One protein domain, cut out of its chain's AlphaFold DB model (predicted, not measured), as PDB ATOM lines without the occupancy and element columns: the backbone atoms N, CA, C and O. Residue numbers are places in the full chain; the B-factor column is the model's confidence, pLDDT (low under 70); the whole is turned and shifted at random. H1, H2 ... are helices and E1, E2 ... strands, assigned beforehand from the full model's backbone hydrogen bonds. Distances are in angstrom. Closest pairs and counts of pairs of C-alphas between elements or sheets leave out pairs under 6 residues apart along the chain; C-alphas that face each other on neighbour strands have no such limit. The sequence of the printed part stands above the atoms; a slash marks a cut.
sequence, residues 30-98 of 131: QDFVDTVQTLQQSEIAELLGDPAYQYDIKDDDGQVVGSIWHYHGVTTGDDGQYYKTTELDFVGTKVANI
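This is residues 30 to 98 of the 131 residues of an uncharacterized protein of Novimethylophilus kurashikiensis (UniProt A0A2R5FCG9). A strongly twisted sheet of four strands, E1 to E4, makes a long slab, with two short helices near its E3 and E4 side: H1 grazes the sheet, mostly at the edge strand E4, and H2 lies beside the strands. The turn between E1 and E2 lies toward one end of the long axis, and the loop of residues 72 to 84 between E2 and E3 reaches the other. The printed part has 69 residues, with H1, H2, E1, E2, E3 and E4 in that order along the chain; the sheet order is E1, E2, E3, E4, antiparallel throughout, and the class is mixed, helices and strands. The whole is compact, with a radius of gyration of the C-alphas of 12.6 A, and spans 46 by 21 by 19 A.

H1, residues 30 to 36, and H2, residues 41 to 48, are close but not clearly touching; their closest C-alphas, those of Val 36 and Ile 44, are 7.1 A apart. They run opposite ways at a steep tilt of 53 degrees. In both helices each O i to N i+4 pair is within hydrogen-bond range. E1, residues 53 to 58, forms a hairpin with E2, residues 64 to 71; N 57 and O 66 are 2.8 A apart, within hydrogen-bond range. E2 forms a hairpin with E3, residues 85 to 91, where N 88 and O 69 are within range at 2.8 A. E3 forms a hairpin with E4, residues 94 to 98, with N 96 and O 89 within range at 2.8 A; their directions stand at 142 degrees. The four strands make a meander, each strand the antiparallel neighbour of the one before. The edge strands E1 and E4 are apart. H1 is on the sheet but only grazes it, with residues 32 to 36; its closest C-alphas to E4 are those of Val 36 and Val 95, 7.3 A apart. H2 is on the sheet at a height of 9.3 A, over none of the strands, but only just: 2 of its 8 C-alphas fall on E4. The closest C-alphas of H2 and E4, those of Gln 41 and Lys 94, are 6.1 A apart.

H1 begins at C-alpha 30, (132.421, 147.053, 153.277), and is 10.0 A long from first to last C-alpha; H2 is 10.4 A. E1 measures 16.5 A, E2 19.8 A and E3 19.6 A. E4 is 11.2 A long and ends at C-alpha 98, (126.173, 150.745, 161.567).

The C-alphas farthest apart, those of Asp 61 and Asp 79, are 45.6 A apart. The printed part has no cut. The link from E2 to E3, 13 residues, is long; the others are tight. The mean pLDDT of the printed part is 96.7, and no printed residue is under 70.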
ATOM      1  N   GLN A  30     133.554 147.548 154.062       95.56
ATOM      2  CA  GLN A  30     132.421 147.053 153.277       95.56
ATOM      3  C   GLN A  30     132.116 145.579 153.558       95.56
ATOM      4  O   GLN A  30     130.960 145.218 153.761       95.56
ATOM      5  N   ASP A  31     133.148 144.741 153.672       96.62
ATOM      6  CA  ASP A  31     132.978 143.319 153.983       96.62
ATOM      7  C   ASP A  31     132.438 143.113 155.413       96.62
ATOM      8  O   ASP A  31     131.659 142.190 155.665       96.62
ATOM      9  N   PHE A  32     132.825 143.985 156.351       97.44
ATOM     10  CA  PHE A  32     132.306 144.028 157.717       97.44
ATOM     11  C   PHE A  32     130.809 144.338 157.698       97.44
ATOM     12  O   PHE A  32     130.022 143.579 158.263       97.44
ATOM     13  N   VAL A  33     130.410 145.422 157.021       96.69
ATOM     14  CA  VAL A  33     129.010 145.859 156.907       96.69
ATOM     15  C   VAL A  33     128.149 144.760 156.287       96.69
ATOM     16  O   VAL A  33     127.130 144.383 156.873       96.69
ATOM     17  N   ASP A  34     128.585 144.198 155.160       96.62
ATOM     18  CA  ASP A  34     127.867 143.137 154.452       96.62
ATOM     19  C   ASP A  34     127.710 141.880 155.317       96.62
ATOM     20  O   ASP A  34     126.645 141.262 155.342       96.62
ATOM     21  N   THR A  35     128.751 141.508 156.066       96.81
ATOM     22  CA  THR A  35     128.715 140.326 156.935       96.81
ATOM     23  C   THR A  35     127.800 140.554 158.137       96.81
ATOM     24  O   THR A  35     126.882 139.766 158.377       96.81
ATOM     25  N   VAL A  36     128.007 141.640 158.884       96.62
ATOM     26  CA  VAL A  36     127.331 141.925 160.161       96.62
ATOM     27  C   VAL A  36     125.819 142.067 159.998       96.62
ATOM     28  O   VAL A  36     125.070 141.599 160.855       96.62
ATOM     29  N   GLN A  37     125.342 142.624 158.883       96.06
ATOM     30  CA  GLN A  37     123.902 142.744 158.618       96.06
ATOM     31  C   GLN A  37     123.191 141.389 158.447       96.06
ATOM     32  O   GLN A  37     121.973 141.299 158.626       96.06
ATOM     33  N   THR A  38     123.920 140.316 158.126       95.94
ATOM     34  CA  THR A  38     123.334 138.969 158.002       95.94
ATOM     35  C   THR A  38     123.198 138.254 159.346       95.94
ATOM     36  O   THR A  38     122.319 137.398 159.503       95.94
ATOM     37  N   LEU A  39     123.998 138.652 160.337       96.25
ATOM     38  CA  LEU A  39     124.122 137.983 161.627       96.25
ATOM     39  C   LEU A  39     123.026 138.390 162.621       96.25
ATOM     40  O   LEU A  39     122.300 139.377 162.455       96.25
ATOM     41  N   GLN A  40     122.863 137.572 163.651       96.69
ATOM     42  CA  GLN A  40     122.135 137.879 164.875       96.69
ATOM     43  C   GLN A  40     123.071 138.538 165.896       96.69
ATOM     44  O   GLN A  40     124.264 138.247 165.943       96.69
ATOM     45  N   GLN A  41     122.507 139.342 166.795       96.94
ATOM     46  CA  GLN A  41     123.219 139.968 167.916       96.94
ATOM     47  C   GLN A  41     124.081 138.977 168.722       96.94
ATOM     48  O   GLN A  41     125.217 139.285 169.069       96.94
ATOM     49  N   SER A  42     123.576 137.765 168.976       96.56
ATOM     50  CA  SER A  42     124.325 136.727 169.694       96.56
ATOM     51  C   SER A  42     125.518 136.181 168.908       96.56
ATOM     52  O   SER A  42     126.545 135.886 169.504       96.56
ATOM     53  N   GLU A  43     125.394 136.050 167.584       97.06
ATOM     54  CA  GLU A  43     126.487 135.583 166.717       97.06
ATOM     55  C   GLU A  43     127.589 136.644 166.632       97.06
ATOM     56  O   GLU A  43     128.771 136.323 166.666       97.06
ATOM     57  N   ILE A  44     127.207 137.925 166.598       97.50
ATOM     58  CA  ILE A  44     128.159 139.040 166.647       97.50
ATOM     59  C   ILE A  44     128.937 139.022 167.968       97.50
ATOM     60  O   ILE A  44     130.157 139.145 167.940       97.50
ATOM     61  N   ALA A  45     128.268 138.809 169.107       97.06
ATOM     62  CA  ALA A  45     128.940 138.688 170.403       97.06
ATOM     63  C   ALA A  45     129.880 137.472 170.478       97.06
ATOM     64  O   ALA A  45     130.936 137.544 171.097       97.06
ATOM     65  N   GLU A  46     129.526 136.356 169.838       96.56
ATOM     66  CA  GLU A  46     130.394 135.175 169.776       96.56
ATOM     67  C   GLU A  46     131.665 135.436 168.952       96.56
ATOM     68  O   GLU A  46     132.746 134.987 169.331       96.56
ATOM     69  N   LEU A  47     131.546 136.189 167.852       96.75
ATOM     70  CA  LEU A  47     132.650 136.452 166.924       96.75
ATOM     71  C   LEU A  47     133.530 137.646 167.327       96.75
ATOM     72  O   LEU A  47     134.742 137.595 167.128       96.75
ATOM     73  N   LEU A  48     132.945 138.717 167.873       96.50
ATOM     74  CA  LEU A  48     133.662 139.939 168.279       96.50
ATOM     75  C   LEU A  48     133.938 140.015 169.786       96.50
ATOM     76  O   LEU A  48     134.738 140.844 170.219       96.50
ATOM     77  N   GLY A  49     133.290 139.169 170.587       96.38
ATOM     78  CA  GLY A  49     133.266 139.286 172.041       96.38
ATOM     79  C   GLY A  49     132.240 140.305 172.545       96.38
ATOM     80  O   GLY A  49     131.405 140.829 171.795       96.38
ATOM     81  N   ASP A  50     132.316 140.588 173.845       96.38
ATOM     82  CA  ASP A  50     131.457 141.578 174.493       96.38
ATOM     83  C   ASP A  50     131.775 142.995 173.982       96.38
ATOM     84  O   ASP A  50     132.950 143.337 173.793       96.38
ATOM     85  N   PRO A  51     130.758 143.850 173.778       97.75
ATOM     86  CA  PRO A  51     130.991 145.231 173.389       97.75
ATOM     87  C   PRO A  51     131.672 146.015 174.519       97.75
ATOM     88  O   PRO A  51     131.445 145.777 175.707       97.75
ATOM     89  N   ALA A  52     132.482 147.007 174.151       97.44
ATOM     90  CA  ALA A  52     133.118 147.915 175.104       97.44
ATOM     91  C   ALA A  52     132.091 148.808 175.824       97.44
ATOM     92  O   ALA A  52     132.300 149.200 176.974       97.44
ATOM     93  N   TYR A  53     130.981 149.115 175.151       97.88
ATOM     94  CA  TYR A  53     129.820 149.792 175.716       97.88
ATOM     95  C   TYR A  53     128.531 149.178 175.170       97.88
ATOM     96  O   TYR A  53     128.435 148.877 173.983       97.88
ATOM     97  N   GLN A  54     127.534 149.028 176.039       97.88
ATOM     98  CA  GLN A  54     126.203 148.551 175.684       97.88
ATOM     99  C   GLN A  54     125.140 149.410 176.366       97.88
ATOM    100  O   GLN A  54     125.188 149.636 177.578       97.88
ATOM    101  N   TYR A  55     124.137 149.815 175.593       98.12
ATOM    102  CA  TYR A  55     122.933 150.465 176.089       98.12
ATOM    103  C   TYR A  55     121.685 149.762 175.565       98.12
ATOM    104  O   TYR A  55     121.486 149.677 174.358       98.12
ATOM    105  N   ASP A  56     120.831 149.280 176.468       98.31
ATOM    106  CA  ASP A  56     119.581 148.615 176.103       98.31
ATOM    107  C   ASP A  56     118.405 149.590 176.143       98.31
ATOM    108  O   ASP A  56     118.151 150.260 177.149       98.31
ATOM    109  N   ILE A  57     117.633 149.596 175.064       97.69
ATOM    110  CA  ILE A  57     116.383 150.332 174.932       97.69
ATOM    111  C   ILE A  57     115.256 149.387 175.329       97.69
ATOM    112  O   ILE A  57     115.075 148.326 174.727       97.69
ATOM    113  N   LYS A  58     114.495 149.777 176.353       98.06
ATOM    114  CA  LYS A  58     113.394 148.981 176.899       98.06
ATOM    115  C   LYS A  58     112.045 149.630 176.627       98.06
ATOM    116  O   LYS A  58     111.953 150.855 176.604       98.06
ATOM    117  N   ASP A  59     111.021 148.810 176.435       96.94
ATOM    118  CA  ASP A  59     109.630 149.264 176.424       96.94
ATOM    119  C   ASP A  59     109.085 149.500 177.847       96.94
ATOM    120  O   ASP A  59     109.794 149.334 178.846       96.94
ATOM    121  N   ASP A  60     107.813 149.898 177.940       97.62
ATOM    122  CA  ASP A  60     107.129 150.167 179.212       97.62
ATOM    123  C   ASP A  60     107.018 148.917 180.109       97.62
ATOM    124  O   ASP A  60     106.939 149.037 181.335       97.62
ATOM    125  N   ASP A  61     107.062 147.719 179.516       96.62
ATOM    126  CA  ASP A  61     107.058 146.427 180.211       96.62
ATOM    127  C   ASP A  61     108.479 145.978 180.618       96.62
ATOM    128  O   ASP A  61     108.672 144.915 181.224       96.62
ATOM    129  N   GLY A  62     109.497 146.788 180.310       96.56
ATOM    130  CA  GLY A  62     110.900 146.533 180.614       96.56
ATOM    131  C   GLY A  62     111.574 145.520 179.686       96.56
ATOM    132  O   GLY A  62     112.702 145.106 179.980       96.56
ATOM    133  N   GLN A  63     110.923 145.111 178.595       96.94
ATOM    134  CA  GLN A  63     111.506 144.227 177.587       96.94
ATOM    135  C   GLN A  63     112.482 145.007 176.716       96.94
ATOM    136  O   GLN A  63     112.189 146.120 176.289       96.94
ATOM    137  N   VAL A  64     113.645 144.418 176.432       97.12
ATOM    138  CA  VAL A  64     114.624 145.025 175.523       97.12
ATOM    139  C   VAL A  64     114.098 144.919 174.094       97.12
ATOM    140  O   VAL A  64     113.919 143.820 173.571       97.12
ATOM    141  N   VAL A  65     113.846 146.068 173.474       97.44
ATOM    142  CA  VAL A  65     113.340 146.183 172.095       97.44
ATOM    143  C   VAL A  65     114.424 146.613 171.107       97.44
ATOM    144  O   VAL A  65     114.257 146.454 169.897       97.44
ATOM    145  N   GLY A  66     115.551 147.107 171.611       97.69
ATOM    146  CA  GLY A  66     116.747 147.420 170.839       97.69
ATOM    147  C   GLY A  66     117.949 147.618 171.754       97.69
ATOM    148  O   GLY A  66     117.795 147.757 172.966       97.69
ATOM    149  N   SER A  67     119.138 147.653 171.172       98.44
ATOM    150  CA  SER A  67     120.386 147.890 171.899       98.44
ATOM    151  C   SER A  67     121.336 148.709 171.034       98.44
ATOM    152  O   SER A  67     121.288 148.610 169.815       98.44
ATOM    153  N   ILE A  68     122.217 149.480 171.658       98.62
ATOM    154  CA  ILE A  68     123.316 150.194 171.002       98.62
ATOM    155  C   ILE A  68     124.607 149.614 171.556       98.62
ATOM    156  O   ILE A  68     124.806 149.629 172.776       98.62
ATOM    157  N   TRP A  69     125.450 149.053 170.693       98.62
ATOM    158  CA  TRP A  69     126.719 148.432 171.082       98.62
ATOM    159  C   TRP A  69     127.893 149.158 170.442       98.62
ATOM    160  O   TRP A  69     127.873 149.416 169.244       98.62
ATOM    161  N   HIS A  70     128.943 149.420 171.219       98.44
ATOM    162  CA  HIS A  70     130.203 149.969 170.715       98.44
ATOM    163  C   HIS A  70     131.318 148.942 170.805       98.44
ATOM    164  O   HIS A  70     131.598 148.394 171.873       98.44
ATOM    165  N   TYR A  71     132.008 148.762 169.692       97.94
ATOM    166  CA  TYR A  71     133.273 148.048 169.610       97.94
ATOM    167  C   TYR A  71     134.395 149.015 169.256       97.94
ATOM    168  O   TYR A  71     134.161 150.044 168.625       97.94
ATOM    169  N   HIS A  72     135.625 148.671 169.632       96.06
ATOM    170  CA  HIS A  72     136.809 149.461 169.301       96.06
ATOM    171  C   HIS A  72     137.770 148.648 168.442       96.06
ATOM    172  O   HIS A  72     138.069 147.505 168.780       96.06
ATOM    173  N   GLY A  73     138.277 149.245 167.360       94.44
ATOM    174  CA  GLY A  73     139.326 148.635 166.539       94.44
ATOM    175  C   GLY A  73     138.924 147.331 165.845       94.44
ATOM    176  O   GLY A  73     139.773 146.471 165.650       94.44
ATOM    177  N   VAL A  74     137.645 147.169 165.492       96.38
ATOM    178  CA  VAL A  74     137.130 145.961 164.809       96.38
ATOM    179  C   VAL A  74     136.961 146.137 163.299       96.38
ATOM    180  O   VAL A  74     136.782 145.161 162.578       96.38
ATOM    181  N   THR A  75     137.018 147.376 162.808       95.75
ATOM    182  CA  THR A  75     136.819 147.708 161.394       95.75
ATOM    183  C   THR A  75     137.923 148.652 160.918       95.75
ATOM    184  O   THR A  75     138.361 149.518 161.671       95.75
ATOM    185  N   THR A  76     138.352 148.515 159.665       95.44
ATOM    186  CA  THR A  76     139.364 149.330 158.985       95.44
ATOM    187  C   THR A  76     138.792 149.996 157.740       95.44
ATOM    188  O   THR A  76     138.009 149.382 157.010       95.44
ATOM    189  N   GLY A  77     139.233 151.223 157.468       92.56
ATOM    190  CA  GLY A  77     138.959 151.920 156.213       92.56
ATOM    191  C   GLY A  77     139.809 151.411 155.039       92.56
ATOM    192  O   GLY A  77     140.609 150.466 155.149       92.56
ATOM    193  N   ASP A  78     139.665 152.072 153.891       90.44
ATOM    194  CA  ASP A  78     140.399 151.743 152.659       90.44
ATOM    195  C   ASP A  78     141.920 151.888 152.814       90.44
ATOM    196  O   ASP A  78     142.686 151.076 152.290       90.44
ATOM    197  N   ASP A  79     142.361 152.873 153.598       91.44
ATOM    198  CA  ASP A  79     143.767 153.121 153.938       91.44
ATOM    199  C   ASP A  79     144.342 152.115 154.955       91.44
ATOM    200  O   ASP A  79     145.542 152.129 155.242       91.44
ATOM    201  N   GLY A  80     143.500 151.214 155.477       92.75
ATOM    202  CA  GLY A  80     143.859 150.218 156.479       92.75
ATOM    203  C   GLY A  80     143.954 150.761 157.904       92.75
ATOM    204  O   GLY A  80     144.360 150.007 158.787       92.75
ATOM    205  N   GLN A  81     143.597 152.023 158.152       94.56
ATOM    206  CA  GLN A  81     143.486 152.545 159.513       94.56
ATOM    207  C   GLN A  81     142.214 152.019 160.171       94.56
ATOM    208  O   GLN A  81     141.158 151.947 159.540       94.56
ATOM    209  N   TYR A  82     142.316 151.653 161.447       94.88
ATOM    210  CA  TYR A  82     141.153 151.239 162.222       94.88
ATOM    211  C   TYR A  82     140.241 152.424 162.520       94.88
ATOM    212  O   TYR A  82     140.703 153.528 162.820       94.88
ATOM    213  N   TYR A  83     138.940 152.159 162.512       94.31
ATOM    214  CA  TYR A  83     137.974 153.022 163.165       94.31
ATOM    215  C   TYR A  83     138.136 152.927 164.684       94.31
ATOM    216  O   TYR A  83     138.267 151.829 165.238       94.31
ATOM    217  N   LYS A  84     138.128 154.075 165.373       94.75
ATOM    218  CA  LYS A  84     138.192 154.126 166.841       94.75
ATOM    219  C   LYS A  84     136.994 153.414 167.445       94.75
ATOM    220  O   LYS A  84     137.179 152.574 168.321       94.75
ATOM    221  N   THR A  85     135.803 153.721 166.936       96.50
ATOM    222  CA  THR A  85     134.552 153.127 167.402       96.50
ATOM    223  C   THR A  85     133.699 152.666 166.229       96.50
ATOM    224  O   THR A  85     133.482 153.409 165.274       96.50
ATOM    225  N   THR A  86     133.190 151.444 166.343       97.69
ATOM    226  CA  THR A  86     132.127 150.890 165.505       97.69
ATOM    227  C   THR A  86     130.885 150.752 166.374       97.69
ATOM    228  O   THR A  86     130.879 149.973 167.330       97.69
ATOM    229  N   GLU A  87     129.847 151.520 166.064       98.25
ATOM    230  CA  GLU A  87     128.536 151.451 166.707       98.25
ATOM    231  C   GLU A  87     127.603 150.554 165.891       98.25
ATOM    232  O   GLU A  87     127.480 150.708 164.673       98.25
ATOM    233  N   LEU A  88     126.960 149.607 166.572       98.62
ATOM    234  CA  LEU A  88     125.925 148.737 166.030       98.62
ATOM    235  C   LEU A  88     124.611 149.033 166.749       98.62
ATOM    236  O   LEU A  88     124.475 148.755 167.945       98.62
ATOM    237  N   ASP A  89     123.635 149.537 166.001       98.50
ATOM    238  CA  ASP A  89     122.278 149.730 166.497       98.50
ATOM    239  C   ASP A  89     121.439 148.502 166.169       98.50
ATOM    240  O   ASP A  89     121.305 148.106 165.007       98.50
ATOM    241  N   PHE A  90     120.821 147.919 167.186       98.62
ATOM    242  CA  PHE A  90     119.960 146.754 167.074       98.62
ATOM    243  C   PHE A  90     118.490 147.131 167.217       98.62
ATOM    244  O   PHE A  90     118.102 147.863 168.129       98.62
ATOM    245  N   VAL A  91     117.652 146.529 166.372       97.38
ATOM    246  CA  VAL A  91     116.203 146.428 166.588       97.38
ATOM    247  C   VAL A  91     115.867 144.954 166.779       97.38
ATOM    248  O   VAL A  91     116.089 144.121 165.895       97.38
ATOM    249  N   GLY A  92     115.363 144.606 167.963       95.62
ATOM    250  CA  GLY A  92     115.323 143.218 168.412       95.62
ATOM    251  C   GLY A  92     116.732 142.615 168.421       95.62
ATOM    252  O   GLY A  92     117.584 143.051 169.179       95.62
ATOM    253  N   THR A  93     116.975 141.621 167.562       95.81
ATOM    254  CA  THR A  93     118.264 140.898 167.477       95.81
ATOM    255  C   THR A  93     119.035 141.163 166.184       95.81
ATOM    256  O   THR A  93     120.050 140.512 165.936       95.81
ATOM    257  N   LYS A  94     118.550 142.077 165.335       97.75
ATOM    258  CA  LYS A  94     119.146 142.391 164.034       97.75
ATOM    259  C   LYS A  94     119.769 143.774 164.041       97.75
ATOM    260  O   LYS A  94     119.202 144.698 164.619       97.75
ATOM    261  N   VAL A  95     120.904 143.900 163.359       98.06
ATOM    262  CA  VAL A  95     121.557 145.188 163.125       98.06
ATOM    263  C   VAL A  95     120.700 146.002 162.161       98.06
ATOM    264  O   VAL A  95     120.395 145.556 161.057       98.06
ATOM    265  N   ALA A  96     120.278 147.175 162.610       97.56
ATOM    266  CA  ALA A  96     119.485 148.127 161.845       97.56
ATOM    267  C   ALA A  96     120.352 149.244 161.254       97.56
ATOM    268  O   ALA A  96     120.047 149.740 160.170       97.56
ATOM    269  N   ASN A  97     121.419 149.632 161.953       98.00
ATOM    270  CA  ASN A  97     122.328 150.687 161.532       98.00
ATOM    271  C   ASN A  97     123.755 150.408 162.033       98.00
ATOM    272  O   ASN A  97     123.944 149.751 163.058       98.00
ATOM    273  N   ILE A  98     124.744 150.879 161.271       97.94
ATOM    274  CA  ILE A  98     126.173 150.745 161.567       97.94
ATOM    275  C   ILE A  98     126.796 152.129 161.411       97.94
ATOM    276  O   ILE A  98     126.670 152.738 160.347       97.94
TER     277      ILE A  98